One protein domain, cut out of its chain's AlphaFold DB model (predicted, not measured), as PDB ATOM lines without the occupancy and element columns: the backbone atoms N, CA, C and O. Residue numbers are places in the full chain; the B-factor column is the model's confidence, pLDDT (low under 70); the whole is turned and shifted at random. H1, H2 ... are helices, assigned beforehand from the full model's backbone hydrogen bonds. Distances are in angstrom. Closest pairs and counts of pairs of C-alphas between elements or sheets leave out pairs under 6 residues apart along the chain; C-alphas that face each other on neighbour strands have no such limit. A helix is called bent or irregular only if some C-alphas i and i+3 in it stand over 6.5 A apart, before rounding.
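AT A GLANCE: This is residues 70 to 119 of the 512 residues of the protein "RED_N domain-containing protein" of Cryptococcus floricola (UniProt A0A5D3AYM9). Two helices, H2 and H3, meet near their ends in an open V, and a thin stretch of chain runs out from the far end of the longer leg, H2, to a single small turn of helix, H1. At the far end of the other leg, H3, residues 112 to 119 form a looping tail with no named element. The printed part has 50 residues with three named helices, in the order H1, H2, H3 along the chain, and no named strand; the class is all helix. The whole is extended, with a radius of gyration of the C-alphas of 15.1 A, and it is flat in outline, spanning 44 by 28 by 11 A.

HOW THE PARTS SIT: H2, residues 80 to 95, is the longest helix and touches no helix. H3, residues 98 to 111, is close to H2 but not clearly touching, with 1 pair of C-alphas within 8 A. Their closest C-alphas are those of Lys 93 and Leu 101, 6.7 A apart. Their lines stand at a steep tilt of 42 degrees, and they run opposite ways, with their centres 15.6 A apart. A tight link of 2 residues joins them. H1, residues 70 to 73, is apart from both H2 and H3. A short link of 6 residues leads from H1 to H2. In H3 each O i to N i+4 pair is within hydrogen-bond range, in H2 11 of 12 are, and H1 is too short for such a pair.

IN THESE COORDINATES: H2 begins at C-alpha 80, at (11.598, 49.233, -5.984), and is 22.1 A long from first to last C-alpha, Lys 80 to His 95. H3 runs from Ala 98 to Leu 111, 19.9 A, and ends at C-alpha 111, at (8.456, 36.598, 13.374). H1 runs from Leu 70 to Glu 73, 5.1 A, and begins at C-alpha 70, at (2.872, 59.245, -9.338). No helix is bent or irregular.

THE WHOLE: The two C-alphas farthest apart are those of Arg 72 and Glu 99, at 45.9 A, while the first and last printed C-alphas, of Leu 70 and Val 119, are 33.5 A apart. Residues 71 to 77, of which 71 to 73 belong to H1, stand free, as do residues 79 to 88, of which 80 to 88 belong to H2. The body without these stretches has 33 residues and spans 38 by 27 by 11 A. The printed part has no cut, and no link between the named helices is long. The mean pLDDT of the printed part is 77.2; residue 76, residue 95 and residues 112 to 119 are under 70.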
ATOM      1  N   LEU A  70       2.265  60.582  -9.195       80.12
ATOM      2  CA  LEU A  70       2.872  59.245  -9.338       80.12
ATOM      3  C   LEU A  70       1.832  58.159  -9.684       80.12
ATOM      4  O   LEU A  70       2.021  57.369 -10.607       80.12
ATOM      5  N   ARG A  71       0.654  58.197  -9.042       83.12
ATOM      6  CA  ARG A  71      -0.488  57.309  -9.355       83.12
ATOM      7  C   ARG A  71      -1.126  57.524 -10.737       83.12
ATOM      8  O   ARG A  71      -1.912  56.684 -11.161       83.12
ATOM      9  N   ARG A  72      -0.859  58.643 -11.418       87.50
ATOM     10  CA  ARG A  72      -1.298  58.900 -12.807       87.50
ATOM     11  C   ARG A  72      -0.243  58.494 -13.825       87.50
ATOM     12  O   ARG A  72      -0.601  58.101 -14.928       87.50
ATOM     13  N   GLU A  73       1.028  58.604 -13.456       85.12
ATOM     14  CA  GLU A  73       2.163  58.175 -14.274       85.12
ATOM     15  C   GLU A  73       2.345  56.648 -14.233       85.12
ATOM     16  O   GLU A  73       2.919  56.078 -15.154       85.12
ATOM     17  N   GLY A  74       1.815  55.974 -13.202       76.56
ATOM     18  CA  GLY A  74       1.933  54.520 -13.017       76.56
ATOM     19  C   GLY A  74       3.313  54.082 -12.513       76.56
ATOM     20  O   GLY A  74       3.609  52.893 -12.452       76.56
ATOM     21  N   VAL A  75       4.155  55.054 -12.156       73.25
ATOM     22  CA  VAL A  75       5.545  54.880 -11.736       73.25
ATOM     23  C   VAL A  75       5.559  54.482 -10.258       73.25
ATOM     24  O   VAL A  75       5.670  55.318  -9.362       73.25
ATOM     25  N   ASN A  76       5.418  53.179 -10.006       65.06
ATOM     26  CA  ASN A  76       5.438  52.561  -8.674       65.06
ATOM     27  C   ASN A  76       6.853  52.486  -8.055       65.06
ATOM     28  O   ASN A  76       7.141  51.597  -7.262       65.06
ATOM     29  N   ASP A  77       7.726  53.452  -8.353       74.56
ATOM     30  CA  ASP A  77       9.112  53.526  -7.863       74.56
ATOM     31  C   ASP A  77       9.223  53.570  -6.326       74.56
ATOM     32  O   ASP A  77      10.288  53.307  -5.774       74.56
ATOM     33  N   GLU A  78       8.112  53.846  -5.633       75.94
ATOM     34  CA  GLU A  78       7.943  53.679  -4.182       75.94
ATOM     35  C   GLU A  78       8.232  52.241  -3.696       75.94
ATOM     36  O   GLU A  78       8.611  52.071  -2.540       75.94
ATOM     37  N   PHE A  79       8.066  51.223  -4.553       80.19
ATOM     38  CA  PHE A  79       8.190  49.802  -4.203       80.19
ATOM     39  C   PHE A  79       9.493  49.139  -4.663       80.19
ATOM     40  O   PHE A  79       9.797  48.056  -4.173       80.19
ATOM     41  N   LYS A  80      10.319  49.794  -5.490       84.75
ATOM     42  CA  LYS A  80      11.598  49.233  -5.984       84.75
ATOM     43  C   LYS A  80      12.566  48.814  -4.872       84.75
ATOM     44  O   LYS A  80      13.352  47.891  -5.047       84.75
ATOM     45  N   SER A  81      12.509  49.473  -3.715       83.06
ATOM     46  CA  SER A  81      13.272  49.081  -2.522       83.06
ATOM     47  C   SER A  81      12.756  47.790  -1.876       83.06
ATOM     48  O   SER A  81      13.543  47.039  -1.315       83.06
ATOM     49  N   VAL A  82      11.452  47.520  -1.964       84.25
ATOM     50  CA  VAL A  82      10.807  46.294  -1.465       84.25
ATOM     51  C   VAL A  82      10.982  45.149  -2.462       84.25
ATOM     52  O   VAL A  82      11.249  44.029  -2.046       84.25
ATOM     53  N   GLU A  83      10.900  45.440  -3.762       87.19
ATOM     54  CA  GLU A  83      11.203  44.504  -4.852       87.19
ATOM     55  C   GLU A  83      12.662  44.034  -4.757       87.19
ATOM     56  O   GLU A  83      12.898  42.835  -4.655       87.19
ATOM     57  N   LYS A  84      13.628  44.955  -4.614       92.44
ATOM     58  CA  LYS A  84      15.029  44.581  -4.364       92.44
ATOM     59  C   LYS A  84      15.204  43.776  -3.068       92.44
ATOM     60  O   LYS A  84      15.965  42.820  -3.046       92.44
ATOM     61  N   LEU A  85      14.510  44.129  -1.981       90.62
ATOM     62  CA  LEU A  85      14.579  43.340  -0.742       90.62
ATOM     63  C   LEU A  85      14.026  41.919  -0.927       90.62
ATOM     64  O   LEU A  85      14.550  40.997  -0.309       90.62
ATOM     65  N   LEU A  86      12.997  41.736  -1.762       88.56
ATOM     66  CA  LEU A  86      12.473  40.419  -2.125       88.56
ATOM     67  C   LEU A  86      13.503  39.631  -2.945       88.56
ATOM     68  O   LEU A  86      13.814  38.507  -2.564       88.56
ATOM     69  N   GLU A  87      14.105  40.241  -3.971       89.38
ATOM     70  CA  GLU A  87      15.209  39.657  -4.751       89.38
ATOM     71  C   GLU A  87      16.393  39.260  -3.843       89.38
ATOM     72  O   GLU A  87      16.864  38.124  -3.891       89.38
ATOM     73  N   ASP A  88      16.817  40.145  -2.931       87.50
ATOM     74  CA  ASP A  88      17.874  39.889  -1.944       87.50
ATOM     75  C   ASP A  88      17.490  38.777  -0.939       87.50
ATOM     76  O   ASP A  88      18.376  38.205  -0.298       87.50
ATOM     77  N   PHE A  89      16.202  38.473  -0.733       83.12
ATOM     78  CA  PHE A  89      15.729  37.357   0.105       83.12
ATOM     79  C   PHE A  89      15.586  36.048  -0.680       83.12
ATOM     80  O   PHE A  89      15.884  34.985  -0.135       83.12
ATOM     81  N   GLU A  90      15.157  36.106  -1.939       84.25
ATOM     82  CA  GLU A  90      15.031  34.945  -2.821       84.25
ATOM     83  C   GLU A  90      16.414  34.431  -3.234       84.25
ATOM     84  O   GLU A  90      16.687  33.250  -3.039       84.25
ATOM     85  N   ALA A  91      17.349  35.313  -3.606       86.38
ATOM     86  CA  ALA A  91      18.750  34.948  -3.832       86.38
ATOM     87  C   ALA A  91      19.404  34.330  -2.580       86.38
ATOM     88  O   ALA A  91      20.140  33.348  -2.676       86.38
ATOM     89  N   ARG A  92      19.092  34.838  -1.376       79.06
ATOM     90  CA  ARG A  92      19.530  34.204  -0.117       79.06
ATOM     91  C   ARG A  92      18.878  32.846   0.127       79.06
ATOM     92  O   ARG A  92      19.521  32.004   0.734       79.06
ATOM     93  N   LYS A  93      17.654  32.600  -0.348       80.75
ATOM     94  CA  LYS A  93      17.011  31.278  -0.268       80.75
ATOM     95  C   LYS A  93      17.601  30.290  -1.283       80.75
ATOM     96  O   LYS A  93      17.761  29.123  -0.955       80.75
ATOM     97  N   GLU A  94      17.933  30.743  -2.491       79.81
ATOM     98  CA  GLU A  94      18.525  29.908  -3.548       79.81
ATOM     99  C   GLU A  94      20.011  29.593  -3.318       79.81
ATOM    100  O   GLU A  94      20.515  28.588  -3.819       79.81
ATOM    101  N   HIS A  95      20.720  30.428  -2.554       68.00
ATOM    102  CA  HIS A  95      22.119  30.204  -2.171       68.00
ATOM    103  C   HIS A  95      22.305  29.643  -0.752       68.00
ATOM    104  O   HIS A  95      23.424  29.263  -0.410       68.00
ATOM    105  N   ALA A  96      21.247  29.564   0.060       78.44
ATOM    106  CA  ALA A  96      21.309  28.981   1.398       78.44
ATOM    107  C   ALA A  96      21.543  27.465   1.358       78.44
ATOM    108  O   ALA A  96      20.905  26.721   0.608       78.44
ATOM    109  N   THR A  97      22.412  26.994   2.245       72.50
ATOM    110  CA  THR A  97      22.519  25.576   2.593       72.50
ATOM    111  C   THR A  97      21.269  25.094   3.342       72.50
ATOM    112  O   THR A  97      20.466  25.886   3.838       72.50
ATOM    113  N   ALA A  98      21.089  23.773   3.461       76.88
ATOM    114  CA  ALA A  98      19.928  23.190   4.146       76.88
ATOM    115  C   ALA A  98      19.794  23.629   5.622       76.88
ATOM    116  O   ALA A  98      18.683  23.723   6.140       76.88
ATOM    117  N   GLU A  99      20.912  23.933   6.284       78.50
ATOM    118  CA  GLU A  99      20.944  24.420   7.668       78.50
ATOM    119  C   GLU A  99      20.492  25.888   7.750       78.50
ATOM    120  O   GLU A  99      19.639  26.233   8.569       78.50
ATOM    121  N   GLU A 100      20.973  26.736   6.836       78.94
ATOM    122  CA  GLU A 100      20.564  28.143   6.719       78.94
ATOM    123  C   GLU A 100      19.093  28.290   6.301       78.94
ATOM    124  O   GLU A 100      18.398  29.173   6.805       78.94
ATOM    125  N   LEU A 101      18.581  27.399   5.442       81.75
ATOM    126  CA  LEU A 101      17.152  27.320   5.116       81.75
ATOM    127  C   LEU A 101      16.310  27.044   6.368       81.75
ATOM    128  O   LEU A 101      15.334  27.755   6.612       81.75
ATOM    129  N   ALA A 102      16.720  26.082   7.200       82.69
ATOM    130  CA  ALA A 102      16.054  25.815   8.471       82.69
ATOM    131  C   ALA A 102      16.158  27.009   9.439       82.69
ATOM    132  O   ALA A 102      15.218  27.280  10.185       82.69
ATOM    133  N   GLU A 103      17.265  27.757   9.434       86.19
ATOM    134  CA  GLU A 103      17.422  28.998  10.209       86.19
ATOM    135  C   GLU A 103      16.457  30.104   9.735       86.19
ATOM    136  O   GLU A 103      15.806  30.761  10.551       86.19
ATOM    137  N   ILE A 104      16.294  30.270   8.417       81.12
ATOM    138  CA  ILE A 104      15.341  31.207   7.801       81.12
ATOM    139  C   ILE A 104      13.891  30.804   8.119       81.12
ATOM    140  O   ILE A 104      13.053  31.670   8.386       81.12
ATOM    141  N   GLU A 105      13.573  29.510   8.141       78.88
ATOM    142  CA  GLU A 105      12.242  29.020   8.521       78.88
ATOM    143  C   GLU A 105      11.969  29.196  10.022       78.88
ATOM    144  O   GLU A 105      10.919  29.734  10.378       78.88
ATOM    145  N   LYS A 106      12.938  28.904  10.904       83.62
ATOM    146  CA  LYS A 106      12.867  29.254  12.339       83.62
ATOM    147  C   LYS A 106      12.610  30.754  12.543       83.62
ATOM    148  O   LYS A 106      11.798  31.126  13.391       83.62
ATOM    149  N   GLN A 107      13.246  31.624  11.753       79.44
ATOM    150  CA  GLN A 107      13.004  33.072  11.798       79.44
ATOM    151  C   GLN A 107      11.597  33.456  11.312       79.44
ATOM    152  O   GLN A 107      10.967  34.309  11.934       79.44
ATOM    153  N   ARG A 108      11.064  32.821  10.258       72.75
ATOM    154  CA  ARG A 108       9.681  33.045   9.781       72.75
ATOM    155  C   ARG A 108       8.636  32.646  10.829       72.75
ATOM    156  O   ARG A 108       7.732  33.437  11.102       72.75
ATOM    157  N   VAL A 109       8.822  31.480  11.451       76.75
ATOM    158  CA  VAL A 109       8.012  30.973  12.573       76.75
ATOM    159  C   VAL A 109       8.054  31.940  13.759       76.75
ATOM    160  O   VAL A 109       7.021  32.303  14.320       76.75
ATOM    161  N   TYR A 110       9.244  32.427  14.122       72.69
ATOM    162  CA  TYR A 110       9.421  33.351  15.246       72.69
ATOM    163  C   TYR A 110       8.845  34.756  14.989       72.69
ATOM    164  O   TYR A 110       8.307  35.380  15.904       72.69
ATOM    165  N   LEU A 111       8.935  35.261  13.755       72.69
ATOM    166  CA  LEU A 111       8.456  36.598  13.374       72.69
ATOM    167  C   LEU A 111       6.941  36.664  13.108       72.69
ATOM    168  O   LEU A 111       6.413  37.753  12.885       72.69
ATOM    169  N   GLY A 112       6.228  35.538  13.187       56.12
ATOM    170  CA  GLY A 112       4.767  35.512  13.171       56.12
ATOM    171  C   GLY A 112       4.131  35.593  11.782       56.12
ATOM    172  O   GLY A 112       3.064  36.195  11.646       56.12
ATOM    173  N   GLY A 113       4.817  35.075  10.758       61.88
ATOM    174  CA  GLY A 113       4.407  35.187   9.354       61.88
ATOM    175  C   GLY A 113       3.610  34.003   8.793       61.88
ATOM    176  O   GLY A 113       3.248  34.047   7.617       61.88
ATOM    177  N   ASP A 114       3.360  32.954   9.579       56.78
ATOM    178  CA  ASP A 114       2.687  31.730   9.126       56.78
ATOM    179  C   ASP A 114       1.292  31.531   9.759       56.78
ATOM    180  O   ASP A 114       0.810  32.336  10.559       56.78
ATOM    181  N   ALA A 115       0.579  30.486   9.327       57.34
ATOM    182  CA  ALA A 115      -0.799  30.220   9.752       57.34
ATOM    183  C   ALA A 115      -0.914  29.603  11.162       57.34
ATOM    184  O   ALA A 115      -2.021  29.474  11.690       57.34
ATOM    185  N   GLU A 116       0.204  29.207  11.766       58.94
ATOM    186  CA  GLU A 116       0.268  28.537  13.066       58.94
ATOM    187  C   GLU A 116       0.783  29.494  14.150       58.94
ATOM    188  O   GLU A 116       0.253  29.520  15.265       58.94
ATOM    189  N   HIS A 117       1.750  30.335  13.780       62.09
ATOM    190  CA  HIS A 117       2.414  31.335  14.599       62.09
ATOM    191  C   HIS A 117       2.173  32.711  13.979       62.09
ATOM    192  O   HIS A 117       2.790  33.087  12.986       62.09
ATOM    193  N   SER A 118       1.285  33.491  14.596       60.06
ATOM    194  CA  SER A 118       1.055  34.891  14.232       60.06
ATOM    195  C   SER A 118       1.118  35.787  15.465       60.06
ATOM    196  O   SER A 118       0.547  35.482  16.515       60.06
ATOM    197  N   VAL A 119       1.816  36.922  15.352       63.09
ATOM    198  CA  VAL A 119       1.945  37.923  16.432       63.09
ATOM    199  C   VAL A 119       0.729  38.862  16.394       63.09
ATOM    200  O   VAL A 119       0.831  40.077  16.246       63.09
TER     201      VAL A 119